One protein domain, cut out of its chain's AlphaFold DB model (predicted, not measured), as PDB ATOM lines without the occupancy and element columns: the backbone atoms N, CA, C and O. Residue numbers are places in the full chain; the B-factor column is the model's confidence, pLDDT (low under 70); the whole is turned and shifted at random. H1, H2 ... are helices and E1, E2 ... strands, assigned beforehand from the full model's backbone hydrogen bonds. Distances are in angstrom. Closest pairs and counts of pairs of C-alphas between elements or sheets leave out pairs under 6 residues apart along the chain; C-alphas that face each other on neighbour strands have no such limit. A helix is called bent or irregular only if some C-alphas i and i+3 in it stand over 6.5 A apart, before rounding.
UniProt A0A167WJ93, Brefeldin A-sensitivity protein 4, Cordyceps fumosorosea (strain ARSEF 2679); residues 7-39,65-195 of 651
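AT A GLANCE: This is residues 7 to 39 and 65 to 195 of the 651 residues of the protein "Brefeldin A-sensitivity protein 4" of Cordyceps fumosorosea (strain ARSEF 2679) (UniProt A0A167WJ93). Three long helices, H2, H4 and H6, lie side by side in an up-and-down bundle, and a shorter helix, H1, packs along H6 alone. The four-residue helices H3 and H5 sit at opposite ends of the bundle, and the short strand E1 lies beyond the end where H6 finishes, with residues 189 to 195 leading away from it. The printed part has 164 residues, with six named helices and one named strand in the order H1, H2, H3, H4, H5, H6, E1; the class is mostly helix. The whole is loose, with a radius of gyration of the C-alphas of 19.5 A, and spans 63 by 45 by 25 A.

HOW THE PARTS SIT: The longest helix is H2, residues 65 to 98, with a kink of 38 degrees near residue 72; it is only just irregular, C-alphas 71 and 74 being 6.6 A apart. H2 touches H6, residues 149 to 180, at a shallow tilt of 23 degrees, the same way; their closest C-alphas, of Ala 65 and Ile 151, are 5.7 A apart. H4, residues 115 to 137, touches H2 at a shallow tilt of 18 degrees, opposite ways, closest at the C-alphas of Pro 75 and Phe 128, 5.5 A. H4 also touches H6, which meets it with residues 162 to 176 alone, at 23 degrees, a shallow tilt, opposite ways; the C-alphas of Ala 115 and Ser 176 come closest, 5.9 A. H6 is the hub, touching four helices. H1, residues 12 to 30, touches H6 at a shallow tilt of 16 degrees, opposite ways, with the C-alphas of Ala 28 and Ala 164 closest at 4.9 A. H1 and H4 are apart. H3, residues 101 to 104, and H2 only just touch, with 3 pairs of C-alphas within 8 A, and only at the corner; the closest are those of Met 95 and Arg 101, 4.6 A. H5, residues 143 to 146, and H6 likewise only just touch, with 3 such pairs, only at the corner, closest at Val 146 and Ala 152, C-alphas 6.5 A apart. H5 is only just irregular, with C-alphas 143 and 146 6.8 A apart. E1, residues 186 to 188, pairs with no named strand, but its residues 186 to 187 pair antiparallel with residues 7 to 8. Each O i to N i+4 pair is within hydrogen-bond range in H1, H4 and H6, and 28 of 30 in H2; H3 and H5 are too short for such a pair.

IN THESE COORDINATES: H1 begins at C-alpha 12, (36.743, 41.116, -67.457), and is 26.8 A long. H2 is 47.5 A long, H4 32.9 A and H6 46.8 A, ending at C-alpha 180, (36.095, 25.079, -67.206). E1 ends at C-alpha 188, (39.108, 41.868, -74.890).

THE WHOLE: The C-alphas farthest apart are those of Pro 142 and Leu 187, 63.2 A. Residues 40 to 64 are not printed, and C-alphas 39 and 65 are 13.3 A apart across the cut. Of the links that are printed whole, none is long. The mean pLDDT of the printed part is 79.7; residues 33 to 39, 65 to 68, 136 to 153, 183 and 192 are under 70.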
ATOM      1  N   ILE A   7      44.814  41.853 -73.441       80.44
ATOM      2  CA  ILE A   7      45.029  40.476 -73.883       80.44
ATOM      3  C   ILE A   7      45.135  39.651 -72.606       80.44
ATOM      4  O   ILE A   7      46.128  39.731 -71.888       80.44
ATOM      5  N   SER A   8      44.065  38.935 -72.273       80.19
ATOM      6  CA  SER A   8      43.919  38.241 -70.991       80.19
ATOM      7  C   SER A   8      43.295  36.865 -71.201       80.19
ATOM      8  O   SER A   8      42.462  36.680 -72.091       80.19
ATOM      9  N   ARG A   9      43.689  35.898 -70.366       78.19
ATOM     10  CA  ARG A   9      43.010  34.596 -70.257       78.19
ATOM     11  C   ARG A   9      41.653  34.731 -69.557       78.19
ATOM     12  O   ARG A   9      40.698  34.068 -69.932       78.19
ATOM     13  N   PHE A  10      41.556  35.633 -68.581       82.00
ATOM     14  CA  PHE A  10      40.342  35.876 -67.802       82.00
ATOM     15  C   PHE A  10      39.416  36.865 -68.496       82.00
ATOM     16  O   PHE A  10      39.900  37.895 -68.978       82.00
ATOM     17  N   GLN A  11      38.104  36.611 -68.510       80.81
ATOM     18  CA  GLN A  11      37.137  37.600 -68.990       80.81
ATOM     19  C   GLN A  11      36.963  38.733 -67.971       80.81
ATOM     20  O   GLN A  11      36.915  38.478 -66.769       80.81
ATOM     21  N   PRO A  12      36.810  40.003 -68.396       79.00
ATOM     22  CA  PRO A  12      36.743  41.116 -67.457       79.00
ATOM     23  C   PRO A  12      35.482  41.064 -66.600       79.00
ATOM     24  O   PRO A  12      35.473  41.609 -65.502       79.00
ATOM     25  N   LYS A  13      34.405  40.457 -67.119       81.69
ATOM     26  CA  LYS A  13      33.151  40.250 -66.390       81.69
ATOM     27  C   LYS A  13      33.376  39.285 -65.230       81.69
ATOM     28  O   LYS A  13      33.138  39.685 -64.097       81.69
ATOM     29  N   ASP A  14      33.968  38.130 -65.516       85.00
ATOM     30  CA  ASP A  14      34.286  37.099 -64.528       85.00
ATOM     31  C   ASP A  14      35.198  37.651 -63.427       85.00
ATOM     32  O   ASP A  14      34.965  37.392 -62.255       85.00
ATOM     33  N   VAL A  15      36.184  38.492 -63.765       85.88
ATOM     34  CA  VAL A  15      37.071  39.134 -62.772       85.88
ATOM     35  C   VAL A  15      36.330  40.164 -61.907       85.88
ATOM     36  O   VAL A  15      36.615  40.307 -60.717       85.88
ATOM     37  N   ILE A  16      35.383  40.918 -62.478       83.12
ATOM     38  CA  ILE A  16      34.558  41.868 -61.712       83.12
ATOM     39  C   ILE A  16      33.642  41.119 -60.748       83.12
ATOM     40  O   ILE A  16      33.492  41.545 -59.604       83.12
ATOM     41  N   GLU A  17      33.021  40.047 -61.225       89.44
ATOM     42  CA  GLU A  17      32.149  39.188 -60.437       89.44
ATOM     43  C   GLU A  17      32.926  38.491 -59.325       89.44
ATOM     44  O   GLU A  17      32.568  38.657 -58.164       89.44
ATOM     45  N   LEU A  18      34.079  37.898 -59.646       91.12
ATOM     46  CA  LEU A  18      35.017  37.328 -58.683       91.12
ATOM     47  C   LEU A  18      35.371  38.331 -57.579       91.12
ATOM     48  O   LEU A  18      35.252  38.026 -56.397       91.12
ATOM     49  N   ARG A  19      35.743  39.564 -57.943       90.31
ATOM     50  CA  ARG A  19      36.030  40.623 -56.964       90.31
ATOM     51  C   ARG A  19      34.821  40.916 -56.070       90.31
ATOM     52  O   ARG A  19      34.993  41.114 -54.871       90.31
ATOM     53  N   ASN A  20      33.619  40.997 -56.639       90.44
ATOM     54  CA  ASN A  20      32.408  41.273 -55.864       90.44
ATOM     55  C   ASN A  20      32.069  40.108 -54.917       90.44
ATOM     56  O   ASN A  20      31.670  40.361 -53.785       90.44
ATOM     57  N   LEU A  21      32.268  38.861 -55.355       92.50
ATOM     58  CA  LEU A  21      32.078  37.656 -54.547       92.50
ATOM     59  C   LEU A  21      33.102  37.578 -53.409       92.50
ATOM     60  O   LEU A  21      32.713  37.375 -52.266       92.50
ATOM     61  N   ILE A  22      34.382  37.868 -53.669       92.31
ATOM     62  CA  ILE A  22      35.414  37.977 -52.622       92.31
ATOM     63  C   ILE A  22      35.037  39.057 -51.598       92.31
ATOM     64  O   ILE A  22      35.154  38.842 -50.395       92.31
ATOM     65  N   GLN A  23      34.541  40.215 -52.047       90.44
ATOM     66  CA  GLN A  23      34.055  41.263 -51.142       90.44
ATOM     67  C   GLN A  23      32.823  40.830 -50.336       90.44
ATOM     68  O   GLN A  23      32.662  41.279 -49.202       90.44
ATOM     69  N   ALA A  24      31.947  40.001 -50.905       85.06
ATOM     70  CA  ALA A  24      30.806  39.438 -50.193       85.06
ATOM     71  C   ALA A  24      31.259  38.442 -49.116       85.06
ATOM     72  O   ALA A  24      30.809  38.560 -47.983       85.06
ATOM     73  N   VAL A  25      32.208  37.556 -49.440       89.25
ATOM     74  CA  VAL A  25      32.828  36.625 -48.485       89.25
ATOM     75  C   VAL A  25      33.517  37.384 -47.355       89.25
ATOM     76  O   VAL A  25      33.219  37.137 -46.197       89.25
ATOM     77  N   LEU A  26      34.369  38.368 -47.666       87.69
ATOM     78  CA  LEU A  26      35.026  39.195 -46.647       87.69
ATOM     79  C   LEU A  26      34.016  39.905 -45.744       87.69
ATOM     80  O   LEU A  26      34.212  39.950 -44.537       87.69
ATOM     81  N   ARG A  27      32.932  40.450 -46.310       84.19
ATOM     82  CA  ARG A  27      31.877  41.093 -45.517       84.19
ATOM     83  C   ARG A  27      31.187  40.096 -44.585       84.19
ATOM     84  O   ARG A  27      30.982  40.442 -43.433       84.19
ATOM     85  N   ALA A  28      30.848  38.908 -45.083       82.12
ATOM     86  CA  ALA A  28      30.196  37.869 -44.290       82.12
ATOM     87  C   ALA A  28      31.116  37.321 -43.188       82.12
ATOM     88  O   ALA A  28      30.660  37.045 -42.086       82.12
ATOM     89  N   LEU A  29      32.423  37.223 -43.452       84.00
ATOM     90  CA  LEU A  29      33.403  36.825 -42.444       84.00
ATOM     91  C   LEU A  29      33.606  37.907 -41.375       84.00
ATOM     92  O   LEU A  29      33.685  37.584 -40.199       84.00
ATOM     93  N   LEU A  30      33.665  39.183 -41.771       80.00
ATOM     94  CA  LEU A  30      33.796  40.311 -40.841       80.00
ATOM     95  C   LEU A  30      32.540  40.553 -39.993       80.00
ATOM     96  O   LEU A  30      32.625  41.279 -39.010       80.00
ATOM     97  N   SER A  31      31.386  39.999 -40.378       71.00
ATOM     98  CA  SER A  31      30.172  40.025 -39.552       71.00
ATOM     99  C   SER A  31      30.094  38.890 -38.531       71.00
ATOM    100  O   SER A  31      29.163  38.887 -37.737       71.00
ATOM    101  N   MET A  32      31.019  37.925 -38.550       73.81
ATOM    102  CA  MET A  32      31.088  36.892 -37.514       73.81
ATOM    103  C   MET A  32      31.849  37.459 -36.312       73.81
ATOM    104  O   MET A  32      33.041  37.746 -36.427       73.81
ATOM    105  N   ASP A  33      31.183  37.599 -35.166       65.50
ATOM    106  CA  ASP A  33      31.880  37.825 -33.897       65.50
ATOM    107  C   ASP A  33      32.675  36.558 -33.547       65.50
ATOM    108  O   ASP A  33      32.141  35.452 -33.562       65.50
ATOM    109  N   THR A  34      33.980  36.697 -33.301       59.94
ATOM    110  CA  THR A  34      34.890  35.556 -33.072       59.94
ATOM    111  C   THR A  34      34.929  35.079 -31.620       59.94
ATOM    112  O   THR A  34      35.597  34.093 -31.325       59.94
ATOM    113  N   GLU A  35      34.258  35.786 -30.711       54.72
ATOM    114  CA  GLU A  35      34.169  35.445 -29.291       54.72
ATOM    115  C   GLU A  35      32.925  34.577 -29.060       54.72
ATOM    116  O   GLU A  35      31.840  35.092 -28.811       54.72
ATOM    117  N   THR A  36      33.064  33.253 -29.193       60.81
ATOM    118  CA  THR A  36      31.973  32.307 -28.900       60.81
ATOM    119  C   THR A  36      32.473  31.063 -28.188       60.81
ATOM    120  O   THR A  36      33.418  30.431 -28.661       60.81
ATOM    121  N   THR A  37      31.752  30.638 -27.153       58.97
ATOM    122  CA  THR A  37      31.959  29.365 -26.442       58.97
ATOM    123  C   THR A  37      31.571  28.136 -27.281       58.97
ATOM    124  O   THR A  37      31.995  27.028 -26.972       58.97
ATOM    125  N   LEU A  38      30.845  28.316 -28.400       62.78
ATOM    126  CA  LEU A  38      30.349  27.232 -29.271       62.78
ATOM    127  C   LEU A  38      31.445  26.281 -29.786       62.78
ATOM    128  O   LEU A  38      31.164  25.126 -30.104       62.78
ATOM    129  N   LEU A  39      32.668  26.785 -29.963       64.31
ATOM    130  CA  LEU A  39      33.778  26.053 -30.579       64.31
ATOM    131  C   LEU A  39      34.897  25.699 -29.588       64.31
ATOM    132  O   LEU A  39      35.885  25.094 -30.019       64.31
ATOM    133  N   ALA A  65      21.513  25.110 -22.753       59.22
ATOM    134  CA  ALA A  65      22.561  25.780 -23.523       59.22
ATOM    135  C   ALA A  65      23.671  24.793 -23.913       59.22
ATOM    136  O   ALA A  65      24.088  24.746 -25.071       59.22
ATOM    137  N   ASP A  66      24.053  23.907 -22.991       65.75
ATOM    138  CA  ASP A  66      25.068  22.876 -23.208       65.75
ATOM    139  C   ASP A  66      24.607  21.794 -24.216       65.75
ATOM    140  O   ASP A  66      25.387  21.289 -25.028       65.75
ATOM    141  N   ASN A  67      23.308  21.472 -24.258       69.19
ATOM    142  CA  ASN A  67      22.719  20.576 -25.262       69.19
ATOM    143  C   ASN A  67      22.653  21.220 -26.663       69.19
ATOM    144  O   ASN A  67      22.989  20.588 -27.672       69.19
ATOM    145  N   VAL A  68      22.274  22.501 -26.737       69.38
ATOM    146  CA  VAL A  68      22.258  23.289 -27.982       69.38
ATOM    147  C   VAL A  68      23.669  23.450 -28.527       69.38
ATOM    148  O   VAL A  68      23.906  23.189 -29.709       69.38
ATOM    149  N   MET A  69      24.616  23.792 -27.654       70.62
ATOM    150  CA  MET A  69      26.032  23.883 -27.966       70.62
ATOM    151  C   MET A  69      26.548  22.549 -28.505       70.62
ATOM    152  O   MET A  69      27.053  22.516 -29.624       70.62
ATOM    153  N   ARG A  70      26.342  21.422 -27.807       76.25
ATOM    154  CA  ARG A  70      26.771  20.095 -28.299       76.25
ATOM    155  C   ARG A  70      26.160  19.726 -29.651       76.25
ATOM    156  O   ARG A  70      26.833  19.092 -30.467       76.25
ATOM    157  N   THR A  71      24.917  20.126 -29.907       78.50
ATOM    158  CA  THR A  71      24.211  19.764 -31.143       78.50
ATOM    159  C   THR A  71      24.607  20.645 -32.335       78.50
ATOM    160  O   THR A  71      24.780  20.126 -33.439       78.50
ATOM    161  N   LEU A  72      24.806  21.954 -32.135       79.19
ATOM    162  CA  LEU A  72      25.202  22.903 -33.188       79.19
ATOM    163  C   LEU A  72      26.718  23.000 -33.389       79.19
ATOM    164  O   LEU A  72      27.150  23.335 -34.494       79.19
ATOM    165  N   ALA A  73      27.538  22.675 -32.385       82.38
ATOM    166  CA  ALA A  73      28.995  22.812 -32.456       82.38
ATOM    167  C   ALA A  73      29.596  21.995 -33.603       82.38
ATOM    168  O   ALA A  73      30.374  22.525 -34.395       82.38
ATOM    169  N   LYS A  74      29.208  20.721 -33.747       85.81
ATOM    170  CA  LYS A  74      29.755  19.849 -34.798       85.81
ATOM    171  C   LYS A  74      29.379  20.325 -36.216       85.81
ATOM    172  O   LYS A  74      30.304  20.565 -36.990       85.81
ATOM    173  N   PRO A  75      28.095  20.555 -36.565       86.75
ATOM    174  CA  PRO A  75      27.723  21.115 -37.868       86.75
ATOM    175  C   PRO A  75      28.376  22.470 -38.166       86.75
ATOM    176  O   PRO A  75      28.796  22.722 -39.295       86.75
ATOM    177  N   THR A  76      28.495  23.339 -37.158       85.62
ATOM    178  CA  THR A  76      29.109  24.666 -37.316       85.62
ATOM    179  C   THR A  76      30.619  24.553 -37.546       85.62
ATOM    180  O   THR A  76      31.150  25.192 -38.455       85.62
ATOM    181  N   LYS A  77      31.318  23.684 -36.803       87.50
ATOM    182  CA  LYS A  77      32.745  23.379 -37.001       87.50
ATOM    183  C   LYS A  77      32.995  22.784 -38.387       87.50
ATOM    184  O   LYS A  77      33.910  23.227 -39.081       87.50
ATOM    185  N   ASP A  78      32.151  21.851 -38.824       87.31
ATOM    186  CA  ASP A  78      32.241  21.234 -40.151       87.31
ATOM    187  C   ASP A  78      32.064  22.278 -41.270       87.31
ATOM    188  O   ASP A  78      32.828  22.271 -42.241       87.31
ATOM    189  N   LEU A  79      31.135  23.234 -41.115       89.56
ATOM    190  CA  LEU A  79      30.987  24.369 -42.035       89.56
ATOM    191  C   LEU A  79      32.240  25.247 -42.071       89.56
ATOM    192  O   LEU A  79      32.723  25.557 -43.158       89.56
ATOM    193  N   VAL A  80      32.798  25.626 -40.918       89.69
ATOM    194  CA  VAL A  80      34.009  26.464 -40.847       89.69
ATOM    195  C   VAL A  80      35.203  25.778 -41.508       89.69
ATOM    196  O   VAL A  80      35.915  26.401 -42.300       89.69
ATOM    197  N   VAL A  81      35.399  24.484 -41.251       91.00
ATOM    198  CA  VAL A  81      36.465  23.695 -41.881       91.00
ATOM    199  C   VAL A  81      36.258  23.616 -43.396       91.00
ATOM    200  O   VAL A  81      37.203  23.862 -44.152       91.00
ATOM    201  N   CYS A  82      35.030  23.356 -43.857       90.50
ATOM    202  CA  CYS A  82      34.710  23.318 -45.286       90.50
ATOM    203  C   CYS A  82      34.871  24.681 -45.967       90.50
ATOM    204  O   CYS A  82      35.369  24.739 -47.089       90.50
ATOM    205  N   MET A  83      34.496  25.780 -45.308       92.88
ATOM    206  CA  MET A  83      34.703  27.140 -45.814       92.88
ATOM    207  C   MET A  83      36.187  27.471 -45.945       92.88
ATOM    208  O   MET A  83      36.605  27.999 -46.974       92.88
ATOM    209  N   ARG A  84      36.992  27.140 -44.925       92.12
ATOM    210  CA  ARG A  84      38.447  27.337 -44.942       92.12
ATOM    211  C   ARG A  84      39.078  26.595 -46.114       92.12
ATOM    212  O   ARG A  84      39.842  27.186 -46.873       92.12
ATOM    213  N   GLU A  85      38.735  25.321 -46.273       90.44
ATOM    214  CA  GLU A  85      39.183  24.519 -47.410       90.44
ATOM    215  C   GLU A  85      38.687  25.126 -48.734       90.44
ATOM    216  O   GLU A  85      39.454  25.239 -49.685       90.44
ATOM    217  N   GLY A  86      37.443  25.612 -48.778       90.25
ATOM    218  CA  GLY A  86      36.847  26.287 -49.932       90.25
ATOM    219  C   GLY A  86      37.667  27.475 -50.413       90.25
ATOM    220  O   GLY A  86      38.039  27.546 -51.585       90.25
ATOM    221  N   VAL A  87      38.011  28.374 -49.494       92.00
ATOM    222  CA  VAL A  87      38.823  29.558 -49.789       92.00
ATOM    223  C   VAL A  87      40.235  29.165 -50.238       92.00
ATOM    224  O   VAL A  87      40.726  29.716 -51.223       92.00
ATOM    225  N   LEU A  88      40.866  28.180 -49.585       90.62
ATOM    226  CA  LEU A  88      42.199  27.689 -49.965       90.62
ATOM    227  C   LEU A  88      42.215  27.067 -51.368       90.62
ATOM    228  O   LEU A  88      43.136  27.324 -52.146       90.62
ATOM    229  N   ARG A  89      41.190  26.286 -51.729       90.12
ATOM    230  CA  ARG A  89      41.082  25.703 -53.075       90.12
ATOM    231  C   ARG A  89      40.765  26.744 -54.134       90.12
ATOM    232  O   ARG A  89      41.301  26.644 -55.234       90.12
ATOM    233  N   CYS A  90      39.941  27.746 -53.823       91.38
ATOM    234  CA  CYS A  90      39.725  28.889 -54.709       91.38
ATOM    235  C   CYS A  90      41.040  29.626 -54.997       91.38
ATOM    236  O   CYS A  90      41.311  29.942 -56.153       91.38
ATOM    237  N   ASP A  91      41.869  29.858 -53.976       90.44
ATOM    238  CA  ASP A  91      43.185  30.478 -54.147       90.44
ATOM    239  C   ASP A  91      44.110  29.609 -55.015       90.44
ATOM    240  O   ASP A  91      44.611  30.067 -56.044       90.44
ATOM    241  N   ALA A  92      44.240  28.314 -54.699       89.56
ATOM    242  CA  ALA A  92      45.020  27.370 -55.503       89.56
ATOM    243  C   ALA A  92      44.558  27.328 -56.974       89.56
ATOM    244  O   ALA A  92      45.380  27.412 -57.887       89.56
ATOM    245  N   ALA A  93      43.244  27.268 -57.207       89.50
ATOM    246  CA  ALA A  93      42.625  27.264 -58.530       89.50
ATOM    247  C   ALA A  93      42.910  28.544 -59.328       89.50
ATOM    248  O   ALA A  93      43.272  28.481 -60.505       89.50
ATOM    249  N   LEU A  94      42.768  29.718 -58.708       89.62
ATOM    250  CA  LEU A  94      43.040  31.003 -59.356       89.62
ATOM    251  C   LEU A  94      44.536  31.177 -59.659       89.62
ATOM    252  O   LEU A  94      44.910  31.697 -60.719       89.62
ATOM    253  N   MET A  95      45.403  30.707 -58.761       89.50
ATOM    254  CA  MET A  95      46.852  30.725 -58.947       89.50
ATOM    255  C   MET A  95      47.318  29.748 -60.037       89.50
ATOM    256  O   MET A  95      48.230  30.079 -60.800       89.50
ATOM    257  N   ASP A  96      46.653  28.597 -60.180       86.81
ATOM    258  CA  ASP A  96      46.843  27.672 -61.304       86.81
ATOM    259  C   ASP A  96      46.432  28.321 -62.632       86.81
ATOM    260  O   ASP A  96      47.215  28.351 -63.585       86.81
ATOM    261  N   LEU A  97      45.237  28.921 -62.692       85.38
ATOM    262  CA  LEU A  97      44.724  29.576 -63.902       85.38
ATOM    263  C   LEU A  97      45.598  30.755 -64.355       85.38
ATOM    264  O   LEU A  97      45.804  30.973 -65.555       85.38
ATOM    265  N   SER A  98      46.131  31.516 -63.398       84.06
ATOM    266  CA  SER A  98      47.025  32.644 -63.671       84.06
ATOM    267  C   SER A  98      48.462  32.219 -63.985       84.06
ATOM    268  O   SER A  98      49.229  33.039 -64.488       84.06
ATOM    269  N   GLY A  99      48.847  30.967 -63.710       83.00
ATOM    270  CA  GLY A  99      50.213  30.464 -63.874       83.00
ATOM    271  C   GLY A  99      51.206  30.947 -62.807       83.00
ATOM    272  O   GLY A  99      52.408  30.749 -62.973       83.00
ATOM    273  N   HIS A 100      50.729  31.572 -61.726       84.44
ATOM    274  CA  HIS A 100      51.559  32.159 -60.663       84.44
ATOM    275  C   HIS A 100      51.623  31.299 -59.389       84.44
ATOM    276  O   HIS A 100      52.203  31.714 -58.386       84.44
ATOM    277  N   ARG A 101      51.091  30.071 -59.417       84.00
ATOM    278  CA  ARG A 101      51.079  29.186 -58.242       84.00
ATOM    279  C   ARG A 101      52.453  28.934 -57.631       84.00
ATOM    280  O   ARG A 101      52.577  28.927 -56.416       84.00
ATOM    281  N   ARG A 102      53.495  28.791 -58.453       80.50
ATOM    282  CA  ARG A 102      54.861  28.545 -57.959       80.50
ATOM    283  C   ARG A 102      55.506  29.753 -57.277       80.50
ATOM    284  O   ARG A 102      56.457  29.559 -56.532       80.50
ATOM    285  N   SER A 103      55.061  30.974 -57.575       81.38
ATOM    286  CA  SER A 103      55.693  32.198 -57.067       81.38
ATOM    287  C   SER A 103      54.952  32.818 -55.888       81.38
ATOM    288  O   SER A 103      55.603  33.345 -54.993       81.38
ATOM    289  N   ILE A 104      53.618  32.784 -55.894       84.25
ATOM    290  CA  ILE A 104      52.780  33.513 -54.923       84.25
ATOM    291  C   ILE A 104      51.642  32.657 -54.357       84.25
ATOM    292  O   ILE A 104      50.942  33.107 -53.456       84.25
ATOM    293  N   GLY A 105      51.426  31.462 -54.911       76.75
ATOM    294  CA  GLY A 105      50.299  30.611 -54.553       76.75
ATOM    295  C   GLY A 105      50.613  29.591 -53.457       76.75
ATOM    296  O   GLY A 105      51.765  29.433 -53.044       76.75
ATOM    297  N   PRO A 106      49.582  28.866 -52.998       81.50
ATOM    298  CA  PRO A 106      49.730  27.803 -52.014       81.50
ATOM    299  C   PRO A 106      50.545  26.633 -52.586       81.50
ATOM    300  O   PRO A 106      50.638  26.466 -53.809       81.50
ATOM    301  N   SER A 107      51.107  25.804 -51.691       79.19
ATOM    302  CA  SER A 107      51.922  24.629 -52.051       79.19
ATOM    303  C   SER A 107      51.287  23.825 -53.200       79.19
ATOM    304  O   SER A 107      50.056  23.672 -53.225       79.19
ATOM    305  N   PRO A 108      52.072  23.290 -54.157       73.00
ATOM    306  CA  PRO A 108      51.560  22.419 -55.220       73.00
ATOM    307  C   PRO A 108      50.787  21.194 -54.699       73.00
ATOM    308  O   PRO A 108      49.964  20.657 -55.435       73.00
ATOM    309  N   ASP A 109      50.986  20.811 -53.437       74.31
ATOM    310  CA  ASP A 109      50.291  19.689 -52.793       74.31
ATOM    311  C   ASP A 109      48.833  20.008 -52.409       74.31
ATOM    312  O   ASP A 109      48.039  19.102 -52.159       74.31
ATOM    313  N   ALA A 110      48.446  21.289 -52.367       75.75
ATOM    314  CA  ALA A 110      47.065  21.687 -52.104       75.75
ATOM    315  C   ALA A 110      46.151  21.322 -53.291       75.75
ATOM    316  O   ALA A 110      46.489  21.543 -54.454       75.75
ATOM    317  N   SER A 111      44.962  20.782 -53.034       80.75
ATOM    318  CA  SER A 111      44.032  20.445 -54.118       80.75
ATOM    319  C   SER A 111      43.466  21.710 -54.773       80.75
ATOM    320  O   SER A 111      42.967  22.592 -54.081       80.75
ATOM    321  N   SER A 112      43.487  21.794 -56.106       80.94
ATOM    322  CA  SER A 112      42.795  22.851 -56.864       80.94
ATOM    323  C   SER A 112      41.420  22.422 -57.388       80.94
ATOM    324  O   SER A 112      40.769  23.175 -58.111       80.94
ATOM    325  N   ALA A 113      40.944  21.228 -57.013       82.88
ATOM    326  CA  ALA A 113      39.636  20.723 -57.418       82.88
ATOM    327  C   ALA A 113      38.511  21.378 -56.593       82.88
ATOM    328  O   ALA A 113      38.288  21.015 -55.431       82.88
ATOM    329  N   THR A 114      37.794  22.326 -57.206       84.31
ATOM    330  CA  THR A 114      36.696  23.080 -56.575       84.31
ATOM    331  C   THR A 114      35.338  22.385 -56.707       84.31
ATOM    332  O   THR A 114      34.584  22.379 -55.741       84.31
ATOM    333  N   ALA A 115      35.047  21.716 -57.828       84.44
ATOM    334  CA  ALA A 115      33.729  21.119 -58.098       84.44
ATOM    335  C   ALA A 115      33.292  20.056 -57.066       84.44
ATOM    336  O   ALA A 115      32.151  20.049 -56.613       84.44
ATOM    337  N   ALA A 116      34.203  19.171 -56.643       86.06
ATOM    338  CA  ALA A 116      33.898  18.171 -55.614       86.06
ATOM    339  C   ALA A 116      33.632  18.815 -54.242       86.06
ATOM    340  O   ALA A 116      32.786  18.351 -53.482       86.06
ATOM    341  N   LEU A 117      34.347  19.903 -53.937       88.88
ATOM    342  CA  LEU A 117      34.190  20.632 -52.685       88.88
ATOM    343  C   LEU A 117      32.925  21.494 -52.674       88.88
ATOM    344  O   LEU A 117      32.316  21.645 -51.626       88.88
ATOM    345  N   GLU A 118      32.502  22.018 -53.822       88.62
ATOM    346  CA  GLU A 118      31.234  22.737 -53.974       88.62
ATOM    347  C   GLU A 118      30.040  21.843 -53.610       88.62
ATOM    348  O   GLU A 118      29.169  22.253 -52.841       88.62
ATOM    349  N   ILE A 119      30.036  20.597 -54.102       88.75
ATOM    350  CA  ILE A 119      29.016  19.596 -53.757       88.75
ATOM    351  C   ILE A 119      29.071  19.280 -52.261       88.75
ATOM    352  O   ILE A 119      28.032  19.282 -51.601       88.75
ATOM    353  N   HIS A 120      30.273  19.052 -51.720       90.00
ATOM    354  CA  HIS A 120      30.461  18.766 -50.299       90.00
ATOM    355  C   HIS A 120      29.965  19.916 -49.413       90.00
ATOM    356  O   HIS A 120      29.176  19.686 -48.507       90.00
ATOM    357  N   LEU A 121      30.340  21.163 -49.714       89.75
ATOM    358  CA  LEU A 121      29.886  22.342 -48.976       89.75
ATOM    359  C   LEU A 121      28.362  22.504 -49.060       89.75
ATOM    360  O   LEU A 121      27.728  22.809 -48.054       89.75
ATOM    361  N   GLY A 122      27.761  22.253 -50.227       88.75
ATOM    362  CA  GLY A 122      26.305  22.248 -50.376       88.75
ATOM    363  C   GLY A 122      25.620  21.194 -49.503       88.75
ATOM    364  O   GLY A 122      24.589  21.478 -48.895       88.75
ATOM    365  N   GLN A 123      26.212  20.002 -49.384       90.75
ATOM    366  CA  GLN A 123      25.737  18.957 -48.474       90.75
ATOM    367  C   GLN A 123      25.897  19.372 -47.010       90.75
ATOM    368  O   GLN A 123      24.944  19.231 -46.255       90.75
ATOM    369  N   THR A 124      27.039  19.945 -46.614       88.00
ATOM    370  CA  THR A 124      27.270  20.421 -45.240       88.00
ATOM    371  C   THR A 124      26.297  21.537 -44.851       88.00
ATOM    372  O   THR A 124      25.763  21.510 -43.745       88.00
ATOM    373  N   ILE A 125      25.996  22.474 -45.761       88.75
ATOM    374  CA  ILE A 125      24.964  23.507 -45.550       88.75
ATOM    375  C   ILE A 125      23.590  22.858 -45.360       88.75
ATOM    376  O   ILE A 125      22.871  23.225 -44.438       88.75
ATOM    377  N   ALA A 126      23.231  21.872 -46.188       89.06
ATOM    378  CA  ALA A 126      21.963  21.165 -46.037       89.06
ATOM    379  C   ALA A 126      21.894  20.386 -44.713       89.06
ATOM    380  O   ALA A 126      20.867  20.419 -44.044       89.06
ATOM    381  N   THR A 127      22.982  19.728 -44.298       88.31
ATOM    382  CA  THR A 127      23.068  19.049 -42.997       88.31
ATOM    383  C   THR A 127      22.888  20.041 -41.853       88.31
ATOM    384  O   THR A 127      22.086  19.787 -40.957       88.31
ATOM    385  N   PHE A 128      23.560  21.192 -41.905       88.00
ATOM    386  CA  PHE A 128      23.365  22.263 -40.934       88.00
ATOM    387  C   PHE A 128      21.901  22.719 -40.890       88.00
ATOM    388  O   PHE A 128      21.306  22.689 -39.820       88.00
ATOM    389  N   ASP A 129      21.292  23.035 -42.038       84.06
ATOM    390  CA  ASP A 129      19.891  23.472 -42.120       84.06
ATOM    391  C   ASP A 129      18.929  22.396 -41.561       84.06
ATOM    392  O   ASP A 129      17.927  22.720 -40.917       84.06
ATOM    393  N   THR A 130      19.222  21.100 -41.752       84.00
ATOM    394  CA  THR A 130      18.428  20.005 -41.160       84.00
ATOM    395  C   THR A 130      18.597  19.886 -39.647       84.00
ATOM    396  O   THR A 130      17.615  19.642 -38.953       84.00
ATOM    397  N   VAL A 131      19.811  20.074 -39.118       81.75
ATOM    398  CA  VAL A 131      20.066  20.030 -37.670       81.75
ATOM    399  C   VAL A 131      19.469  21.260 -36.992       81.75
ATOM    400  O   VAL A 131      18.784  21.114 -35.987       81.75
ATOM    401  N   GLU A 132      19.653  22.442 -37.583       77.62
ATOM    402  CA  GLU A 132      19.040  23.702 -37.155       77.62
ATOM    403  C   GLU A 132      17.512  23.537 -37.094       77.62
ATOM    404  O   GLU A 132      16.911  23.696 -36.033       77.62
ATOM    405  N   SER A 133      16.876  23.100 -38.186       72.62
ATOM    406  CA  SER A 133      15.421  22.894 -38.218       72.62
ATOM    407  C   SER A 133      14.923  21.786 -37.285       72.62
ATOM    408  O   SER A 133      13.871  21.958 -36.674       72.62
ATOM    409  N   SER A 134      15.661  20.683 -37.122       74.62
ATOM    410  CA  SER A 134      15.317  19.614 -36.176       74.62
ATOM    411  C   SER A 134      15.389  20.100 -34.734       74.62
ATOM    412  O   SER A 134      14.497  19.802 -33.943       74.62
ATOM    413  N   LEU A 135      16.427  20.855 -34.382       71.12
ATOM    414  CA  LEU A 135      16.599  21.403 -33.042       71.12
ATOM    415  C   LEU A 135      15.483  22.409 -32.731       71.12
ATOM    416  O   LEU A 135      14.891  22.369 -31.656       71.12
ATOM    417  N   LEU A 136      15.089  23.194 -33.731       63.88
ATOM    418  CA  LEU A 136      14.018  24.185 -33.622       63.88
ATOM    419  C   LEU A 136      12.608  23.565 -33.604       63.88
ATOM    420  O   LEU A 136      11.698  24.151 -33.024       63.88
ATOM    421  N   GLN A 137      12.419  22.375 -34.185       62.91
ATOM    422  CA  GLN A 137      11.152  21.623 -34.149       62.91
ATOM    423  C   GLN A 137      11.034  20.669 -32.955       62.91
ATOM    424  O   GLN A 137       9.924  20.283 -32.598       62.91
ATOM    425  N   SER A 138      12.153  20.280 -32.339       58.34
ATOM    426  CA  SER A 138      12.197  19.250 -31.291       58.34
ATOM    427  C   SER A 138      11.495  19.630 -29.984       58.34
ATOM    428  O   SER A 138      11.309  18.763 -29.137       58.34
ATOM    429  N   GLY A 139      11.138  20.905 -29.787       53.75
ATOM    430  CA  GLY A 139      10.555  21.387 -28.529       53.75
ATOM    431  C   GLY A 139      11.498  21.280 -27.320       53.75
ATOM    432  O   GLY A 139      11.073  21.530 -26.204       53.75
ATOM    433  N   SER A 140      12.773  20.925 -27.530       49.75
ATOM    434  CA  SER A 140      13.776  20.693 -26.474       49.75
ATOM    435  C   SER A 140      14.383  21.965 -25.878       49.75
ATOM    436  O   SER A 140      15.242  21.889 -25.010       49.75
ATOM    437  N   LEU A 141      13.964  23.131 -26.356       55.19
ATOM    438  CA  LEU A 141      14.378  24.429 -25.848       55.19
ATOM    439  C   LEU A 141      13.233  24.967 -24.976       55.19
ATOM    440  O   LEU A 141      12.140  25.122 -25.537       55.19
ATOM    441  N   PRO A 142      13.443  25.296 -23.685       52.53
ATOM    442  CA  PRO A 142      12.397  25.872 -22.840       52.53
ATOM    443  C   PRO A 142      11.862  27.171 -23.456       52.53
ATOM    444  O   PRO A 142      12.575  27.842 -24.209       52.53
ATOM    445  N   ASP A 143      10.618  27.547 -23.159       47.78
ATOM    446  CA  ASP A 143      10.032  28.798 -23.669       47.78
ATOM    447  C   ASP A 143      10.871  30.031 -23.271       47.78
ATOM    448  O   ASP A 143      10.892  31.020 -23.997       47.78
ATOM    449  N   SER A 144      11.683  29.913 -22.210       46.16
ATOM    450  CA  SER A 144      12.686  30.883 -21.754       46.16
ATOM    451  C   SER A 144      14.026  30.888 -22.526       46.16
ATOM    452  O   SER A 144      14.833  31.790 -22.331       46.16
ATOM    453  N   ALA A 145      14.290  29.951 -23.444       45.91
ATOM    454  CA  ALA A 145      15.559  29.879 -24.194       45.91
ATOM    455  C   ALA A 145      15.743  30.996 -25.241       45.91
ATOM    456  O   ALA A 145      16.840  31.186 -25.759       45.91
ATOM    457  N   VAL A 146      14.670  31.724 -25.573       48.06
ATOM    458  CA  VAL A 146      14.729  32.951 -26.392       48.06
ATOM    459  C   VAL A 146      15.374  34.107 -25.607       48.06
ATOM    460  O   VAL A 146      15.983  34.990 -26.205       48.06
ATOM    461  N   TYR A 147      15.298  34.042 -24.275       47.84
ATOM    462  CA  TYR A 147      15.720  35.071 -23.325       47.84
ATOM    463  C   TYR A 147      17.124  34.821 -22.770       47.84
ATOM    464  O   TYR A 147      17.717  35.701 -22.144       47.84
ATOM    465  N   ASP A 148      17.661  33.621 -22.986       57.03
ATOM    466  CA  ASP A 148      19.026  33.302 -22.616       57.03
ATOM    467  C   ASP A 148      19.982  33.929 -23.641       57.03
ATOM    468  O   ASP A 148      20.099  33.484 -24.791       57.03
ATOM    469  N   SER A 149      20.644  35.011 -23.213       58.12
ATOM    470  CA  SER A 149      21.613  35.757 -24.017       58.12
ATOM    471  C   SER A 149      22.691  34.846 -24.602       58.12
ATOM    472  O   SER A 149      23.204  35.151 -25.679       58.12
ATOM    473  N   GLU A 150      23.044  33.747 -23.933       65.12
ATOM    474  CA  GLU A 150      24.055  32.817 -24.432       65.12
ATOM    475  C   GLU A 150      23.508  31.978 -25.589       65.12
ATOM    476  O   GLU A 150      24.104  31.948 -26.666       65.12
ATOM    477  N   ILE A 151      22.320  31.386 -25.439       65.62
ATOM    478  CA  ILE A 151      21.673  30.587 -26.494       65.62
ATOM    479  C   ILE A 151      21.431  31.440 -27.749       65.62
ATOM    480  O   ILE A 151      21.745  31.010 -28.864       65.62
ATOM    481  N   ALA A 152      20.942  32.672 -27.586       64.56
ATOM    482  CA  ALA A 152      20.727  33.593 -28.699       64.56
ATOM    483  C   ALA A 152      22.037  33.943 -29.429       64.56
ATOM    484  O   ALA A 152      22.075  33.935 -30.663       64.56
ATOM    485  N   GLN A 153      23.127  34.194 -28.696       68.62
ATOM    486  CA  GLN A 153      24.446  34.452 -29.284       68.62
ATOM    487  C   GLN A 153      24.983  33.241 -30.060       68.62
ATOM    488  O   GLN A 153      25.507  33.413 -31.164       68.62
ATOM    489  N   LEU A 154      24.789  32.017 -29.550       73.06
ATOM    490  CA  LEU A 154      25.182  30.781 -30.238       73.06
ATOM    491  C   LEU A 154      24.448  30.625 -31.581       73.06
ATOM    492  O   LEU A 154      25.076  30.311 -32.596       73.06
ATOM    493  N   PHE A 155      23.138  30.900 -31.626       73.06
ATOM    494  CA  PHE A 155      22.360  30.865 -32.871       73.06
ATOM    495  C   PHE A 155      22.735  31.984 -33.844       73.06
ATOM    496  O   PHE A 155      22.864  31.726 -35.042       73.06
ATOM    497  N   VAL A 156      22.930  33.215 -33.360       74.56
ATOM    498  CA  VAL A 156      23.364  34.351 -34.191       74.56
ATOM    499  C   VAL A 156      24.711  34.043 -34.843       74.56
ATOM    500  O   VAL A 156      24.869  34.213 -36.055       74.56
ATOM    501  N   PHE A 157      25.657  33.499 -34.079       79.19
ATOM    502  CA  PHE A 157      26.944  33.072 -34.610       79.19
ATOM    503  C   PHE A 157      26.804  31.949 -35.642       79.19
ATOM    504  O   PHE A 157      27.296  32.082 -36.765       79.19
ATOM    505  N   ALA A 158      26.090  30.867 -35.310       79.38
ATOM    506  CA  ALA A 158      25.873  29.743 -36.224       79.38
ATOM    507  C   ALA A 158      25.207  30.201 -37.537       79.38
ATOM    508  O   ALA A 158      25.552  29.737 -38.630       79.38
ATOM    509  N   ARG A 159      24.315  31.194 -37.456       78.31
ATOM    510  CA  ARG A 159      23.678  31.805 -38.619       78.31
ATOM    511  C   ARG A 159      24.654  32.607 -39.470       78.31
ATOM    512  O   ARG A 159      24.662  32.434 -40.691       78.31
ATOM    513  N   HIS A 160      25.490  33.444 -38.860       82.19
ATOM    514  CA  HIS A 160      26.527  34.173 -39.589       82.19
ATOM    515  C   HIS A 160      27.532  33.223 -40.254       82.19
ATOM    516  O   HIS A 160      27.920  33.456 -41.400       82.19
ATOM    517  N   VAL A 161      27.865  32.098 -39.611       85.94
ATOM    518  CA  VAL A 161      28.675  31.024 -40.210       85.94
ATOM    519  C   VAL A 161      27.982  30.421 -41.435       85.94
ATOM    520  O   VAL A 161      28.611  30.268 -42.483       85.94
ATOM    521  N   ARG A 162      26.676  30.133 -41.367       87.00
ATOM    522  CA  ARG A 162      25.901  29.662 -42.528       87.00
ATOM    523  C   ARG A 162      25.869  30.691 -43.660       87.00
ATOM    524  O   ARG A 162      25.966  30.324 -44.832       87.00
ATOM    525  N   GLU A 163      25.687  31.971 -43.346       84.56
ATOM    526  CA  GLU A 163      25.657  33.050 -44.343       84.56
ATOM    527  C   GLU A 163      27.018  33.222 -45.025       84.56
ATOM    528  O   GLU A 163      27.088  33.350 -46.254       84.56
ATOM    529  N   ALA A 164      28.104  33.133 -44.255       88.50
ATOM    530  CA  ALA A 164      29.458  33.073 -44.785       88.50
ATOM    531  C   ALA A 164      29.653  31.839 -45.679       88.50
ATOM    532  O   ALA A 164      30.198  31.969 -46.778       88.50
ATOM    533  N   ALA A 165      29.131  30.674 -45.284       90.12
ATOM    534  CA  ALA A 165      29.221  29.449 -46.076       90.12
ATOM    535  C   ALA A 165      28.503  29.583 -47.423       90.12
ATOM    536  O   ALA A 165      29.051  29.186 -48.451       90.12
ATOM    537  N   ALA A 166      27.331  30.222 -47.453       89.50
ATOM    538  CA  ALA A 166      26.617  30.520 -48.693       89.50
ATOM    539  C   ALA A 166      27.404  31.486 -49.603       89.50
ATOM    540  O   ALA A 166      27.465  31.289 -50.818       89.50
ATOM    541  N   ALA A 167      28.053  32.509 -49.035       91.25
ATOM    542  CA  ALA A 167      28.910  33.413 -49.803       91.25
ATOM    543  C   ALA A 167      30.141  32.687 -50.386       91.25
ATOM    544  O   ALA A 167      30.494  32.910 -51.548       91.25
ATOM    545  N   VAL A 168      30.769  31.797 -49.609       92.38
ATOM    546  CA  VAL A 168      31.902  30.965 -50.055       92.38
ATOM    547  C   VAL A 168      31.462  29.962 -51.124       92.38
ATOM    548  O   VAL A 168      32.194  29.750 -52.086       92.38
ATOM    549  N   GLN A 169      30.255  29.401 -51.021       93.06
ATOM    550  CA  GLN A 169      29.692  28.516 -52.041       93.06
ATOM    551  C   GLN A 169      29.534  29.230 -53.390       93.06
ATOM    552  O   GLN A 169      29.938  28.689 -54.416       93.06
ATOM    553  N   LEU A 170      29.015  30.464 -53.398       92.50
ATOM    554  CA  LEU A 170      28.914  31.270 -54.623       92.50
ATOM    555  C   LEU A 170      30.292  31.574 -55.230       92.50
ATOM    556  O   LEU A 170      30.449  31.550 -56.451       92.50
ATOM    557  N   LEU A 171      31.297  31.842 -54.390       93.12
ATOM    558  CA  LEU A 171      32.677  32.028 -54.839       93.12
ATOM    559  C   LEU A 171      33.247  30.744 -55.461       93.12
ATOM    560  O   LEU A 171      33.829  30.804 -56.543       93.12
ATOM    561  N   LEU A 172      33.063  29.596 -54.802       92.62
ATOM    562  CA  LEU A 172      33.496  28.286 -55.291       92.62
ATOM    563  C   LEU A 172      32.870  27.954 -56.645       92.62
ATOM    564  O   LEU A 172      33.598  27.569 -57.559       92.62
ATOM    565  N   HIS A 173      31.560  28.169 -56.781       93.44
ATOM    566  CA  HIS A 173      30.827  27.972 -58.028       93.44
ATOM    567  C   HIS A 173      31.418  28.812 -59.167       93.44
ATOM    568  O   HIS A 173      31.792  28.285 -60.212       93.44
ATOM    569  N   HIS A 174      31.611  30.114 -58.936       92.75
ATOM    570  CA  HIS A 174      32.172  31.020 -59.943       92.75
ATOM    571  C   HIS A 174      33.607  30.644 -60.345       92.75
ATOM    572  O   HIS A 174      33.966  30.673 -61.520       92.75
ATOM    573  N   VAL A 175      34.449  30.248 -59.383       91.56
ATOM    574  CA  VAL A 175      35.818  29.786 -59.674       91.56
ATOM    575  C   VAL A 175      35.807  28.454 -60.435       91.56
ATOM    576  O   VAL A 175      36.628  28.268 -61.333       91.56
ATOM    577  N   SER A 176      34.872  27.553 -60.125       90.94
ATOM    578  CA  SER A 176      34.640  26.301 -60.861       90.94
ATOM    579  C   SER A 176      34.281  26.580 -62.327       90.94
ATOM    580  O   SER A 176      34.926  26.051 -63.235       90.94
ATOM    581  N   GLU A 177      33.356  27.511 -62.587       90.56
ATOM    582  CA  GLU A 177      33.034  27.949 -63.953       90.56
ATOM    583  C   GLU A 177      34.268  28.518 -64.671       90.56
ATOM    584  O   GLU A 177      34.563  28.139 -65.810       90.56
ATOM    585  N   MET A 178      35.057  29.356 -63.989       88.56
ATOM    586  CA  MET A 178      36.298  29.911 -64.539       88.56
ATOM    587  C   MET A 178      37.351  28.839 -64.870       88.56
ATOM    588  O   MET A 178      38.111  29.028 -65.820       88.56
ATOM    589  N   GLN A 179      37.403  27.719 -64.139       87.25
ATOM    590  CA  GLN A 179      38.303  26.598 -64.443       87.25
ATOM    591  C   GLN A 179      37.909  25.841 -65.714       87.25
ATOM    592  O   GLN A 179      38.781  25.364 -66.442       87.25
ATOM    593  N   THR A 180      36.607  25.743 -65.995       84.31
ATOM    594  CA  THR A 180      36.095  25.079 -67.206       84.31
ATOM    595  C   THR A 180      36.232  25.933 -68.469       84.31
ATOM    596  O   THR A 180      36.118  25.427 -69.589       84.31
ATOM    597  N   ALA A 181      36.505  27.233 -68.316       81.94
ATOM    598  CA  ALA A 181      36.669  28.149 -69.429       81.94
ATOM    599  C   ALA A 181      37.978  27.887 -70.216       81.94
ATOM    600  O   ALA A 181      39.005  27.501 -69.655       81.94
ATOM    601  N   PRO A 182      37.988  28.130 -71.540       75.50
ATOM    602  CA  PRO A 182      39.163  27.893 -72.374       75.50
ATOM    603  C   PRO A 182      40.346  28.796 -71.980       75.50
ATOM    604  O   PRO A 182      40.226  30.017 -71.958       75.50
ATOM    605  N   GLN A 183      41.518  28.191 -71.758       69.88
ATOM    606  CA  GLN A 183      42.720  28.832 -71.190       69.88
ATOM    607  C   GLN A 183      43.505  29.750 -72.151       69.88
ATOM    608  O   GLN A 183      44.567  30.274 -71.799       69.88
ATOM    609  N   TRP A 184      43.040  29.931 -73.388       77.88
ATOM    610  CA  TRP A 184      43.771  30.705 -74.393       77.88
ATOM    611  C   TRP A 184      43.563  32.212 -74.195       77.88
ATOM    612  O   TRP A 184      42.429  32.644 -73.974       77.88
ATOM    613  N   PRO A 185      44.626  33.036 -74.292       80.50
ATOM    614  CA  PRO A 185      44.499  34.480 -74.146       80.50
ATOM    615  C   PRO A 185      43.629  35.047 -75.271       80.50
ATOM    616  O   PRO A 185      43.870  34.793 -76.451       80.50
ATOM    617  N   ARG A 186      42.610  35.827 -74.904       82.19
ATOM    618  CA  ARG A 186      41.690  36.469 -75.848       82.19
ATOM    619  C   ARG A 186      41.874  37.977 -75.809       82.19
ATOM    620  O   ARG A 186      42.091  38.563 -74.747       82.19
ATOM    621  N   LEU A 187      41.753  38.606 -76.976       84.19
ATOM    622  CA  LEU A 187      41.665  40.056 -77.071       84.19
ATOM    623  C   LEU A 187      40.306  40.502 -76.532       84.19
ATOM    624  O   LEU A 187      39.263  40.100 -77.049       84.19
ATOM    625  N   GLN A 188      40.317  41.338 -75.502       80.75
ATOM    626  CA  GLN A 188      39.108  41.868 -74.890       80.75
ATOM    627  C   GLN A 188      39.021  43.360 -75.144       80.75
ATOM    628  O   GLN A 188      39.924  44.127 -74.809       80.75
ATOM    629  N   LEU A 189      37.914  43.760 -75.764       79.38
ATOM    630  CA  LEU A 189      37.624  45.159 -76.032       79.38
ATOM    631  C   LEU A 189      37.187  45.889 -74.749       79.38
ATOM    632  O   LEU A 189      36.666  45.253 -73.823       79.38
ATOM    633  N   PRO A 190      37.343  47.225 -74.707       73.69
ATOM    634  CA  PRO A 190      36.885  48.042 -73.594       73.69
ATOM    635  C   PRO A 190      35.403  47.782 -73.311       73.69
ATOM    636  O   PRO A 190      34.544  47.994 -74.164       73.69
ATOM    637  N   SER A 191      35.090  47.348 -72.092       71.19
ATOM    638  CA  SER A 191      33.707  47.149 -71.624       71.19
ATOM    639  C   SER A 191      33.140  48.397 -70.943       71.19
ATOM    640  O   SER A 191      32.028  48.385 -70.410       71.19
ATOM    641  N   TYR A 192      33.923  49.475 -70.898       69.75
ATOM    642  CA  TYR A 192      33.553  50.700 -70.216       69.75
ATOM    643  C   TYR A 192      32.584  51.535 -71.064       69.75
ATOM    644  O   TYR A 192      32.850  51.768 -72.244       69.75
ATOM    645  N   PRO A 193      31.482  52.042 -70.487       74.62
ATOM    646  CA  PRO A 193      30.559  52.882 -71.235       74.62
ATOM    647  C   PRO A 193      31.271  54.155 -71.710       74.62
ATOM    648  O   PRO A 193      31.801  54.918 -70.896       74.62
ATOM    649  N   LEU A 194      31.231  54.411 -73.025       74.56
ATOM    650  CA  LEU A 194      31.872  55.569 -73.666       74.56
ATOM    651  C   LEU A 194      31.562  56.909 -72.972       74.56
ATOM    652  O   LEU A 194      32.498  57.677 -72.747       74.56
ATOM    653  N   PRO A 195      30.317  57.195 -72.526       73.69
ATOM    654  CA  PRO A 195      30.025  58.446 -71.829       73.69
ATOM    655  C   PRO A 195      30.817  58.623 -70.534       73.69
ATOM    656  O   PRO A 195      31.152  59.746 -70.175       73.69
TER     657      PRO A 195